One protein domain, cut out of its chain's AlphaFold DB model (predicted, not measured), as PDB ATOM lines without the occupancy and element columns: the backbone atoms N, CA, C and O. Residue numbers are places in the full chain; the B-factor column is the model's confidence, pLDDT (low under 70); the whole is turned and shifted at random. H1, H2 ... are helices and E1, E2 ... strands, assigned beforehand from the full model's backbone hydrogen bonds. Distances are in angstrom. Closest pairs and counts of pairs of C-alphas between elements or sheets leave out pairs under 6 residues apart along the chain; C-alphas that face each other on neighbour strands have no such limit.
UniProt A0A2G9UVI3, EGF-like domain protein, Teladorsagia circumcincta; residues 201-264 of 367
ATOM      1  N   SER A 201    -114.147 -28.833  44.998       49.69
ATOM      2  CA  SER A 201    -114.848 -30.119  44.936       49.69
ATOM      3  C   SER A 201    -115.346 -30.496  43.535       49.69
ATOM      4  O   SER A 201    -115.302 -31.671  43.164       49.69
ATOM      5  N   HIS A 202    -115.755 -29.534  42.697       49.53
ATOM      6  CA  HIS A 202    -116.431 -29.861  41.432       49.53
ATOM      7  C   HIS A 202    -115.536 -30.568  40.414       49.53
ATOM      8  O   HIS A 202    -116.019 -31.438  39.690       49.53
ATOM      9  N   VAL A 203    -114.241 -30.235  40.361       46.44
ATOM     10  CA  VAL A 203    -113.313 -30.851  39.394       46.44
ATOM     11  C   VAL A 203    -112.959 -32.280  39.816       46.44
ATOM     12  O   VAL A 203    -112.903 -33.167  38.966       46.44
ATOM     13  N   GLY A 204    -112.793 -32.522  41.119       62.94
ATOM     14  CA  GLY A 204    -112.525 -33.858  41.656       62.94
ATOM     15  C   GLY A 204    -113.728 -34.799  41.539       62.94
ATOM     16  O   GLY A 204    -113.565 -35.955  41.158       62.94
ATOM     17  N   VAL A 205    -114.943 -34.297  41.793       73.94
ATOM     18  CA  VAL A 205    -116.183 -35.094  41.729       73.94
ATOM     19  C   VAL A 205    -116.511 -35.521  40.302       73.94
ATOM     20  O   VAL A 205    -116.798 -36.692  40.074       73.94
ATOM     21  N   ALA A 206    -116.447 -34.602  39.333       72.62
ATOM     22  CA  ALA A 206    -116.760 -34.924  37.940       72.62
ATOM     23  C   ALA A 206    -115.787 -35.964  37.366       72.62
ATOM     24  O   ALA A 206    -116.202 -36.911  36.703       72.62
ATOM     25  N   TRP A 207    -114.499 -35.816  37.678       78.69
ATOM     26  CA  TRP A 207    -113.465 -36.743  37.236       78.69
ATOM     27  C   TRP A 207    -113.585 -38.122  37.895       78.69
ATOM     28  O   TRP A 207    -113.460 -39.146  37.223       78.69
ATOM     29  N   MET A 208    -113.864 -38.173  39.203       78.12
ATOM     30  CA  MET A 208    -114.034 -39.450  39.899       78.12
ATOM     31  C   MET A 208    -115.293 -40.186  39.424       78.12
ATOM     32  O   MET A 208    -115.274 -41.408  39.284       78.12
ATOM     33  N   LYS A 209    -116.359 -39.447  39.092       85.00
ATOM     34  CA  LYS A 209    -117.605 -40.012  38.573       85.00
ATOM     35  C   LYS A 209    -117.389 -40.781  37.269       85.00
ATOM     36  O   LYS A 209    -117.795 -41.934  37.176       85.00
ATOM     37  N   GLU A 210    -116.680 -40.182  36.313       84.25
ATOM     38  CA  GLU A 210    -116.349 -40.820  35.030       84.25
ATOM     39  C   GLU A 210    -115.572 -42.132  35.232       84.25
ATOM     40  O   GLU A 210    -115.830 -43.139  34.574       84.25
ATOM     41  N   ARG A 211    -114.646 -42.166  36.198       83.00
ATOM     42  CA  ARG A 211    -113.864 -43.373  36.494       83.00
ATOM     43  C   ARG A 211    -114.658 -44.466  37.185       83.00
ATOM     44  O   ARG A 211    -114.433 -45.641  36.895       83.00
ATOM     45  N   CYS A 212    -115.550 -44.095  38.094       87.06
ATOM     46  CA  CYS A 212    -116.460 -45.027  38.744       87.06
ATOM     47  C   CYS A 212    -117.407 -45.676  37.731       87.06
ATOM     48  O   CYS A 212    -117.554 -46.895  37.737       87.06
ATOM     49  N   GLU A 213    -117.954 -44.895  36.798       87.81
ATOM     50  CA  GLU A 213    -118.772 -45.407  35.689       87.81
ATOM     51  C   GLU A 213    -117.959 -46.315  34.747       87.81
ATOM     52  O   GLU A 213    -118.462 -47.333  34.278       87.81
ATOM     53  N   ALA A 214    -116.676 -46.005  34.532       85.75
ATOM     54  CA  ALA A 214    -115.751 -46.834  33.758       85.75
ATOM     55  C   ALA A 214    -115.193 -48.056  34.524       85.75
ATOM     56  O   ALA A 214    -114.357 -48.778  33.982       85.75
ATOM     57  N   GLY A 215    -115.581 -48.277  35.788       84.12
ATOM     58  CA  GLY A 215    -115.094 -49.393  36.613       84.12
ATOM     59  C   GLY A 215    -113.616 -49.306  37.017       84.12
ATOM     60  O   GLY A 215    -113.039 -50.291  37.464       84.12
ATOM     61  N   SER A 216    -112.986 -48.138  36.859       82.62
ATOM     62  CA  SER A 216    -111.587 -47.889  37.238       82.62
ATOM     63  C   SER A 216    -111.447 -46.927  38.418       82.62
ATOM     64  O   SER A 216    -110.328 -46.595  38.796       82.62
ATOM     65  N   GLY A 217    -112.553 -46.449  38.997       83.88
ATOM     66  CA  GLY A 217    -112.562 -45.504  40.120       83.88
ATOM     67  C   GLY A 217    -111.887 -46.081  41.359       83.88
ATOM     68  O   GLY A 217    -110.810 -45.618  41.740       83.88
ATOM     69  N   CYS A 218    -112.475 -47.133  41.920       89.06
ATOM     70  CA  CYS A 218    -111.950 -47.854  43.075       89.06
ATOM     71  C   CYS A 218    -111.251 -49.144  42.635       89.06
ATOM     72  O   CYS A 218    -111.712 -49.839  41.731       89.06
ATOM     73  N   LEU A 219    -110.117 -49.447  43.258       85.94
ATOM     74  CA  LEU A 219    -109.307 -50.629  42.977       85.94
ATOM     75  C   LEU A 219    -109.635 -51.752  43.969       85.94
ATOM     76  O   LEU A 219    -110.349 -51.547  44.947       85.94
ATOM     77  N   ASN A 220    -109.125 -52.958  43.702       87.31
ATOM     78  CA  ASN A 220    -109.187 -54.103  44.622       87.31
ATOM     79  C   ASN A 220    -110.600 -54.447  45.136       87.31
ATOM     80  O   ASN A 220    -110.782 -54.844  46.284       87.31
ATOM     81  N   GLY A 221    -111.612 -54.299  44.275       83.06
ATOM     82  CA  GLY A 221    -113.006 -54.597  44.617       83.06
ATOM     83  C   GLY A 221    -113.695 -53.529  45.466       83.06
ATOM     84  O   GLY A 221    -114.775 -53.796  45.985       83.06
ATOM     85  N   GLY A 222    -113.097 -52.342  45.615       87.50
ATOM     86  CA  GLY A 222    -113.744 -51.212  46.272       87.50
ATOM     87  C   GLY A 222    -114.967 -50.704  45.502       87.50
ATOM     88  O   GLY A 222    -115.000 -50.736  44.271       87.50
ATOM     89  N   GLU A 223    -115.967 -50.213  46.228       91.38
ATOM     90  CA  GLU A 223    -117.217 -49.689  45.668       91.38
ATOM     91  C   GLU A 223    -117.241 -48.156  45.711       91.38
ATOM     92  O   GLU A 223    -116.892 -47.549  46.721       91.38
ATOM     93  N   CYS A 224    -117.663 -47.508  44.623       90.94
ATOM     94  CA  CYS A 224    -117.791 -46.053  44.589       90.94
ATOM     95  C   CYS A 224    -119.057 -45.583  45.315       90.94
ATOM     96  O   CYS A 224    -120.162 -45.985  44.960       90.94
ATOM     97  N   GLN A 225    -118.906 -44.663  46.267       89.62
ATOM     98  CA  GLN A 225    -120.003 -44.068  47.020       89.62
ATOM     99  C   GLN A 225    -120.076 -42.549  46.826       89.62
ATOM    100  O   GLN A 225    -119.135 -41.809  47.117       89.62
ATOM    101  N   ASP A 226    -121.248 -42.079  46.401       87.12
ATOM    102  CA  ASP A 226    -121.559 -40.657  46.275       87.12
ATOM    103  C   ASP A 226    -121.940 -40.055  47.635       87.12
ATOM    104  O   ASP A 226    -122.983 -40.383  48.208       87.12
ATOM    105  N   VAL A 227    -121.148 -39.103  48.126       83.06
ATOM    106  CA  VAL A 227    -121.470 -38.311  49.318       83.06
ATOM    107  C   VAL A 227    -122.225 -37.062  48.881       83.06
ATOM    108  O   VAL A 227    -121.688 -36.210  48.166       83.06
ATOM    109  N   LYS A 228    -123.488 -36.951  49.299       85.25
ATOM    110  CA  LYS A 228    -124.386 -35.840  48.952       85.25
ATOM    111  C   LYS A 228    -124.530 -34.869  50.122       85.25
ATOM    112  O   LYS A 228    -124.554 -35.291  51.273       85.25
ATOM    113  N   ASN A 229    -124.630 -33.575  49.828       81.00
ATOM    114  CA  ASN A 229    -124.962 -32.557  50.824       81.00
ATOM    115  C   ASN A 229    -126.467 -32.549  51.154       81.00
ATOM    116  O   ASN A 229    -127.260 -33.236  50.512       81.00
ATOM    117  N   GLU A 230    -126.869 -31.710  52.112       85.44
ATOM    118  CA  GLU A 230    -128.273 -31.507  52.523       85.44
ATOM    119  C   GLU A 230    -129.209 -31.124  51.362       85.44
ATOM    120  O   GLU A 230    -130.409 -31.374  51.410       85.44
ATOM    121  N   HIS A 231    -128.655 -30.564  50.285       78.94
ATOM    122  CA  HIS A 231    -129.381 -30.153  49.082       78.94
ATOM    123  C   HIS A 231    -129.387 -31.244  47.990       78.94
ATOM    124  O   HIS A 231    -129.775 -30.985  46.851       78.94
ATOM    125  N   GLY A 232    -128.918 -32.459  48.300       77.94
ATOM    126  CA  GLY A 232    -128.891 -33.608  47.391       77.94
ATOM    127  C   GLY A 232    -127.799 -33.572  46.313       77.94
ATOM    128  O   GLY A 232    -127.745 -34.470  45.470       77.94
ATOM    129  N   ARG A 233    -126.910 -32.572  46.323       75.38
ATOM    130  CA  ARG A 233    -125.785 -32.460  45.385       75.38
ATOM    131  C   ARG A 233    -124.610 -33.308  45.872       75.38
ATOM    132  O   ARG A 233    -124.211 -33.198  47.027       75.38
ATOM    133  N   VAL A 234    -124.019 -34.095  44.970       78.50
ATOM    134  CA  VAL A 234    -122.779 -34.841  45.239       78.50
ATOM    135  C   VAL A 234    -121.628 -33.856  45.450       78.50
ATOM    136  O   VAL A 234    -121.329 -33.058  44.563       78.50
ATOM    137  N   ILE A 235    -121.015 -33.908  46.629       75.19
ATOM    138  CA  ILE A 235    -119.887 -33.054  47.037       75.19
ATOM    139  C   ILE A 235    -118.549 -33.794  47.008       75.19
ATOM    140  O   ILE A 235    -117.504 -33.168  46.875       75.19
ATOM    141  N   LYS A 236    -118.568 -35.124  47.127       78.56
ATOM    142  CA  LYS A 236    -117.384 -35.986  47.065       78.56
ATOM    143  C   LYS A 236    -117.813 -37.390  46.643       78.56
ATOM    144  O   LYS A 236    -118.915 -37.813  46.978       78.56
ATOM    145  N   ILE A 237    -116.942 -38.103  45.939       82.56
ATOM    146  CA  ILE A 237    -117.079 -39.541  45.691       82.56
ATOM    147  C   ILE A 237    -115.955 -40.235  46.456       82.56
ATOM    148  O   ILE A 237    -114.805 -39.797  46.376       82.56
ATOM    149  N   VAL A 238    -116.298 -41.250  47.244       84.81
ATOM    150  CA  VAL A 238    -115.379 -41.980  48.130       84.81
ATOM    151  C   VAL A 238    -115.402 -43.460  47.764       84.81
ATOM    152  O   VAL A 238    -116.441 -43.971  47.357       84.81
ATOM    153  N   CYS A 239    -114.268 -44.145  47.895       87.00
ATOM    154  CA  CYS A 239    -114.184 -45.587  47.699       87.00
ATOM    155  C   CYS A 239    -114.400 -46.340  49.014       87.00
ATOM    156  O   CYS A 239    -113.644 -46.167  49.966       87.00
ATOM    157  N   ASN A 240    -115.401 -47.214  49.042       89.75
ATOM    158  CA  ASN A 240    -115.616 -48.175  50.115       89.75
ATOM    159  C   ASN A 240    -114.762 -49.408  49.853       89.75
ATOM    160  O   ASN A 240    -115.078 -50.226  48.990       89.75
ATOM    161  N   CYS A 241    -113.659 -49.519  50.580       87.62
ATOM    162  CA  CYS A 241    -112.694 -50.588  50.389       87.62
ATOM    163  C   CYS A 241    -113.124 -51.884  51.072       87.62
ATOM    164  O   CYS A 241    -113.604 -51.885  52.206       87.62
ATOM    165  N   VAL A 242    -112.912 -53.001  50.382       89.62
ATOM    166  CA  VAL A 242    -113.066 -54.338  50.961       89.62
ATOM    167  C   VAL A 242    -111.828 -54.639  51.803       89.62
ATOM    168  O   VAL A 242    -110.709 -54.452  51.332       89.62
ATOM    169  N   SER A 243    -112.006 -55.113  53.040       83.56
ATOM    170  CA  SER A 243    -110.878 -55.517  53.896       83.56
ATOM    171  C   SER A 243    -110.040 -56.603  53.194       83.56
ATOM    172  O   SER A 243    -110.621 -57.535  52.631       83.56
ATOM    173  N   PRO A 244    -108.694 -56.511  53.182       81.62
ATOM    174  CA  PRO A 244    -107.832 -55.637  53.986       81.62
ATOM    175  C   PRO A 244    -107.391 -54.345  53.275       81.62
ATOM    176  O   PRO A 244    -106.388 -53.757  53.664       81.62
ATOM    177  N   TYR A 245    -108.048 -53.916  52.201       83.31
ATOM    178  CA  TYR A 245    -107.590 -52.772  51.411       83.31
ATOM    179  C   TYR A 245    -107.987 -51.420  52.030       83.31
ATOM    180  O   TYR A 245    -109.050 -51.283  52.630       83.31
ATOM    181  N   GLU A 246    -107.132 -50.411  51.863       80.56
ATOM    182  CA  GLU A 246    -107.271 -49.043  52.373       80.56
ATOM    183  C   GLU A 246    -106.647 -48.037  51.379       80.56
ATOM    184  O   GLU A 246    -105.832 -48.398  50.528       80.56
ATOM    185  N   GLY A 247    -107.014 -46.760  51.475       75.50
ATOM    186  CA  GLY A 247    -106.554 -45.684  50.590       75.50
ATOM    187  C   GLY A 247    -107.718 -44.980  49.905       75.50
ATOM    188  O   GLY A 247    -108.850 -45.457  49.955       75.50
ATOM    189  N   ASP A 248    -107.445 -43.858  49.243       79.38
ATOM    190  CA  ASP A 248    -108.492 -43.065  48.580       79.38
ATOM    191  C   ASP A 248    -109.164 -43.833  47.433       79.38
ATOM    192  O   ASP A 248    -110.302 -43.541  47.059       79.38
ATOM    193  N   ARG A 249    -108.466 -44.832  46.877       81.81
ATOM    194  CA  ARG A 249    -108.939 -45.732  45.822       81.81
ATOM    195  C   ARG A 249    -108.723 -47.204  46.178       81.81
ATOM    196  O   ARG A 249    -108.759 -48.038  45.276       81.81
ATOM    197  N   CYS A 250    -108.534 -47.538  47.456       86.56
ATOM    198  CA  CYS A 250    -108.275 -48.905  47.936       86.56
ATOM    199  C   CYS A 250    -106.987 -49.534  47.384       86.56
ATOM    200  O   CYS A 250    -106.905 -50.742  47.165       86.56
ATOM    201  N   GLU A 251    -105.984 -48.710  47.106       82.25
ATOM    202  CA  GLU A 251    -104.733 -49.108  46.466       82.25
ATOM    203  C   GLU A 251    -103.719 -49.760  47.416       82.25
ATOM    204  O   GLU A 251    -102.805 -50.443  46.952       82.25
ATOM    205  N   ARG A 252    -103.875 -49.587  48.734       80.75
ATOM    206  CA  ARG A 252    -102.964 -50.112  49.762       80.75
ATOM    207  C   ARG A 252    -103.620 -51.256  50.527       80.75
ATOM    208  O   ARG A 252    -104.839 -51.325  50.610       80.75
ATOM    209  N   THR A 253    -102.823 -52.144  51.111       79.88
ATOM    210  CA  THR A 253    -103.296 -53.125  52.097       79.88
ATOM    211  C   THR A 253    -102.992 -52.622  53.503       79.88
ATOM    212  O   THR A 253    -101.880 -52.174  53.786       79.88
ATOM    213  N   ASN A 254    -103.979 -52.685  54.392       75.31
ATOM    214  CA  ASN A 254    -103.819 -52.390  55.803       75.31
ATOM    215  C   ASN A 254    -103.283 -53.642  56.520       75.31
ATOM    216  O   ASN A 254    -104.007 -54.634  56.648       75.31
ATOM    217  N   PRO A 255    -102.034 -53.615  57.022       70.19
ATOM    218  CA  PRO A 255    -101.444 -54.773  57.677       70.19
ATOM    219  C   PRO A 255    -102.195 -55.154  58.959       70.19
ATOM    220  O   PRO A 255    -102.263 -56.332  59.287       70.19
ATOM    221  N   PHE A 256    -102.796 -54.197  59.676       67.81
ATOM    222  CA  PHE A 256    -103.558 -54.485  60.895       67.81
ATOM    223  C   PHE A 256    -104.814 -55.314  60.597       67.81
ATOM    224  O   PHE A 256    -105.070 -56.320  61.259       67.81
ATOM    225  N   GLU A 257    -105.546 -54.936  59.551       67.56
ATOM    226  CA  GLU A 257    -106.721 -55.665  59.062       67.56
ATOM    227  C   GLU A 257    -106.340 -57.012  58.433       67.56
ATOM    228  O   GLU A 257    -107.067 -57.994  58.560       67.56
ATOM    229  N   GLU A 258    -105.162 -57.113  57.809       67.25
ATOM    230  CA  GLU A 258    -104.632 -58.383  57.307       67.25
ATOM    231  C   GLU A 258    -104.378 -59.382  58.449       67.25
ATOM    232  O   GLU A 258    -104.772 -60.549  58.355       67.25
ATOM    233  N   TYR A 259    -103.812 -58.926  59.572       65.19
ATOM    234  CA  TYR A 259    -103.693 -59.749  60.778       65.19
ATOM    235  C   TYR A 259    -105.060 -60.074  61.389       65.19
ATOM    236  O   TYR A 259    -105.273 -61.209  61.813       65.19
ATOM    237  N   ALA A 260    -106.005 -59.130  61.410       64.62
ATOM    238  CA  ALA A 260    -107.359 -59.375  61.906       64.62
ATOM    239  C   ALA A 260    -108.111 -60.419  61.058       64.62
ATOM    240  O   ALA A 260    -108.790 -61.284  61.608       64.62
ATOM    241  N   ASN A 261    -107.918 -60.421  59.737       62.16
ATOM    242  CA  ASN A 261    -108.462 -61.439  58.837       62.16
ATOM    243  C   ASN A 261    -107.773 -62.802  59.010       62.16
ATOM    244  O   ASN A 261    -108.441 -63.831  58.938       62.16
ATOM    245  N   GLN A 262    -106.473 -62.846  59.330       60.12
ATOM    246  CA  GLN A 262    -105.803 -64.096  59.730       60.12
ATOM    247  C   GLN A 262    -106.274 -64.615  61.099       60.12
ATOM    248  O   GLN A 262    -106.258 -65.821  61.345       60.12
ATOM    249  N   ILE A 263    -106.701 -63.712  61.984       60.50
ATOM    250  CA  ILE A 263    -107.256 -64.021  63.309       60.50
ATOM    251  C   ILE A 263    -108.785 -64.195  63.244       60.50
ATOM    252  O   ILE A 263    -109.393 -64.577  64.248       60.50
ATOM    253  N   SER A 264    -109.417 -64.008  62.072       47.09
ATOM    254  CA  SER A 264    -110.841 -64.297  61.892       47.09
ATOM    255  C   SER A 264    -111.103 -65.706  62.397       47.09
ATOM    256  O   SER A 264    -110.360 -66.627  62.040       47.09
TER     257      SER A 264
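AT A GLANCE: This is residues 201 to 264 of the 367 residues of the protein "EGF-like domain protein" of Teladorsagia circumcincta (UniProt A0A2G9UVI3). This is an elongated model built on a two-stranded hairpin, E1 and E2, with helix H1 packed over one face of it, mainly over E2. Beyond the hairpin's open end, residues 241 to 254 form a loop region with one short pairing, and they lead to the short helix H2 at the far end of the long axis, away from H1 and E1. The printed part has 64 residues, with two named helices and two named strands in the order H1, E1, E2, H2; the sheet's order is E1 - E2, antiparallel, and the class is mixed, helices and strands. The whole is loose, with a radius of gyration of the C-alphas of 13.7 A, and spans 42 by 26 by 14 A.

HOW THE PARTS SIT: Start at the sheet, where E1, residues 223 to 228, and E2, residues 234 to 240, are antiparallel neighbours and form a hairpin, with 153 degrees between their directions. Look at N 225 and O 238, 2.8 A apart, and at N 240 and O 223, also 2.8 A apart; both pairs are within hydrogen-bond range. Next look at H1, residues 201 to 213, whose closest C-alphas to E2 are those of Val 205 and Lys 236, 5.5 A apart. H1 and E2 have 10 pairs of C-alphas within 8 A. H1 and E1 have 1 such pair, the C-alphas of Cys 212 and Cys 224, 6.1 A apart. H2, residues 255 to 262, is apart from H1 and from E1. In H1 and H2 every O i to N i+4 pair is within hydrogen-bond range.

IN THESE COORDINATES: Find C-alpha 223 at (-117.217, -49.689, 45.668); from there E1 runs 15.9 A to C-alpha 228. E2 runs back from C-alpha 234 to C-alpha 240 at (-115.616, -48.175, 50.115), also 15.9 A. H1 begins at C-alpha 201, at (-114.848, -30.119, 44.936), and measures 18.3 A to C-alpha 213. H2 is 10.5 A long and ends at C-alpha 262, at (-105.803, -64.096, 59.730).

THE WHOLE: The two C-alphas farthest apart are those of His 231, between E1 and E2, and Ile 263, after H2, at 42.9 A; the outline is elongated, but only just. The printed part has no cut. The link from E1 to E2 is tight, the one from H1 to E1 is short, and the one from E2 to H2 is long, with 14 residues. Within that long link, residues 245 to 246 pair with residues 252 to 253, antiparallel. In the B-factor column the mean pLDDT of the printed part is 78.0, and residues 201 to 204 and 256 to 264 are under 70.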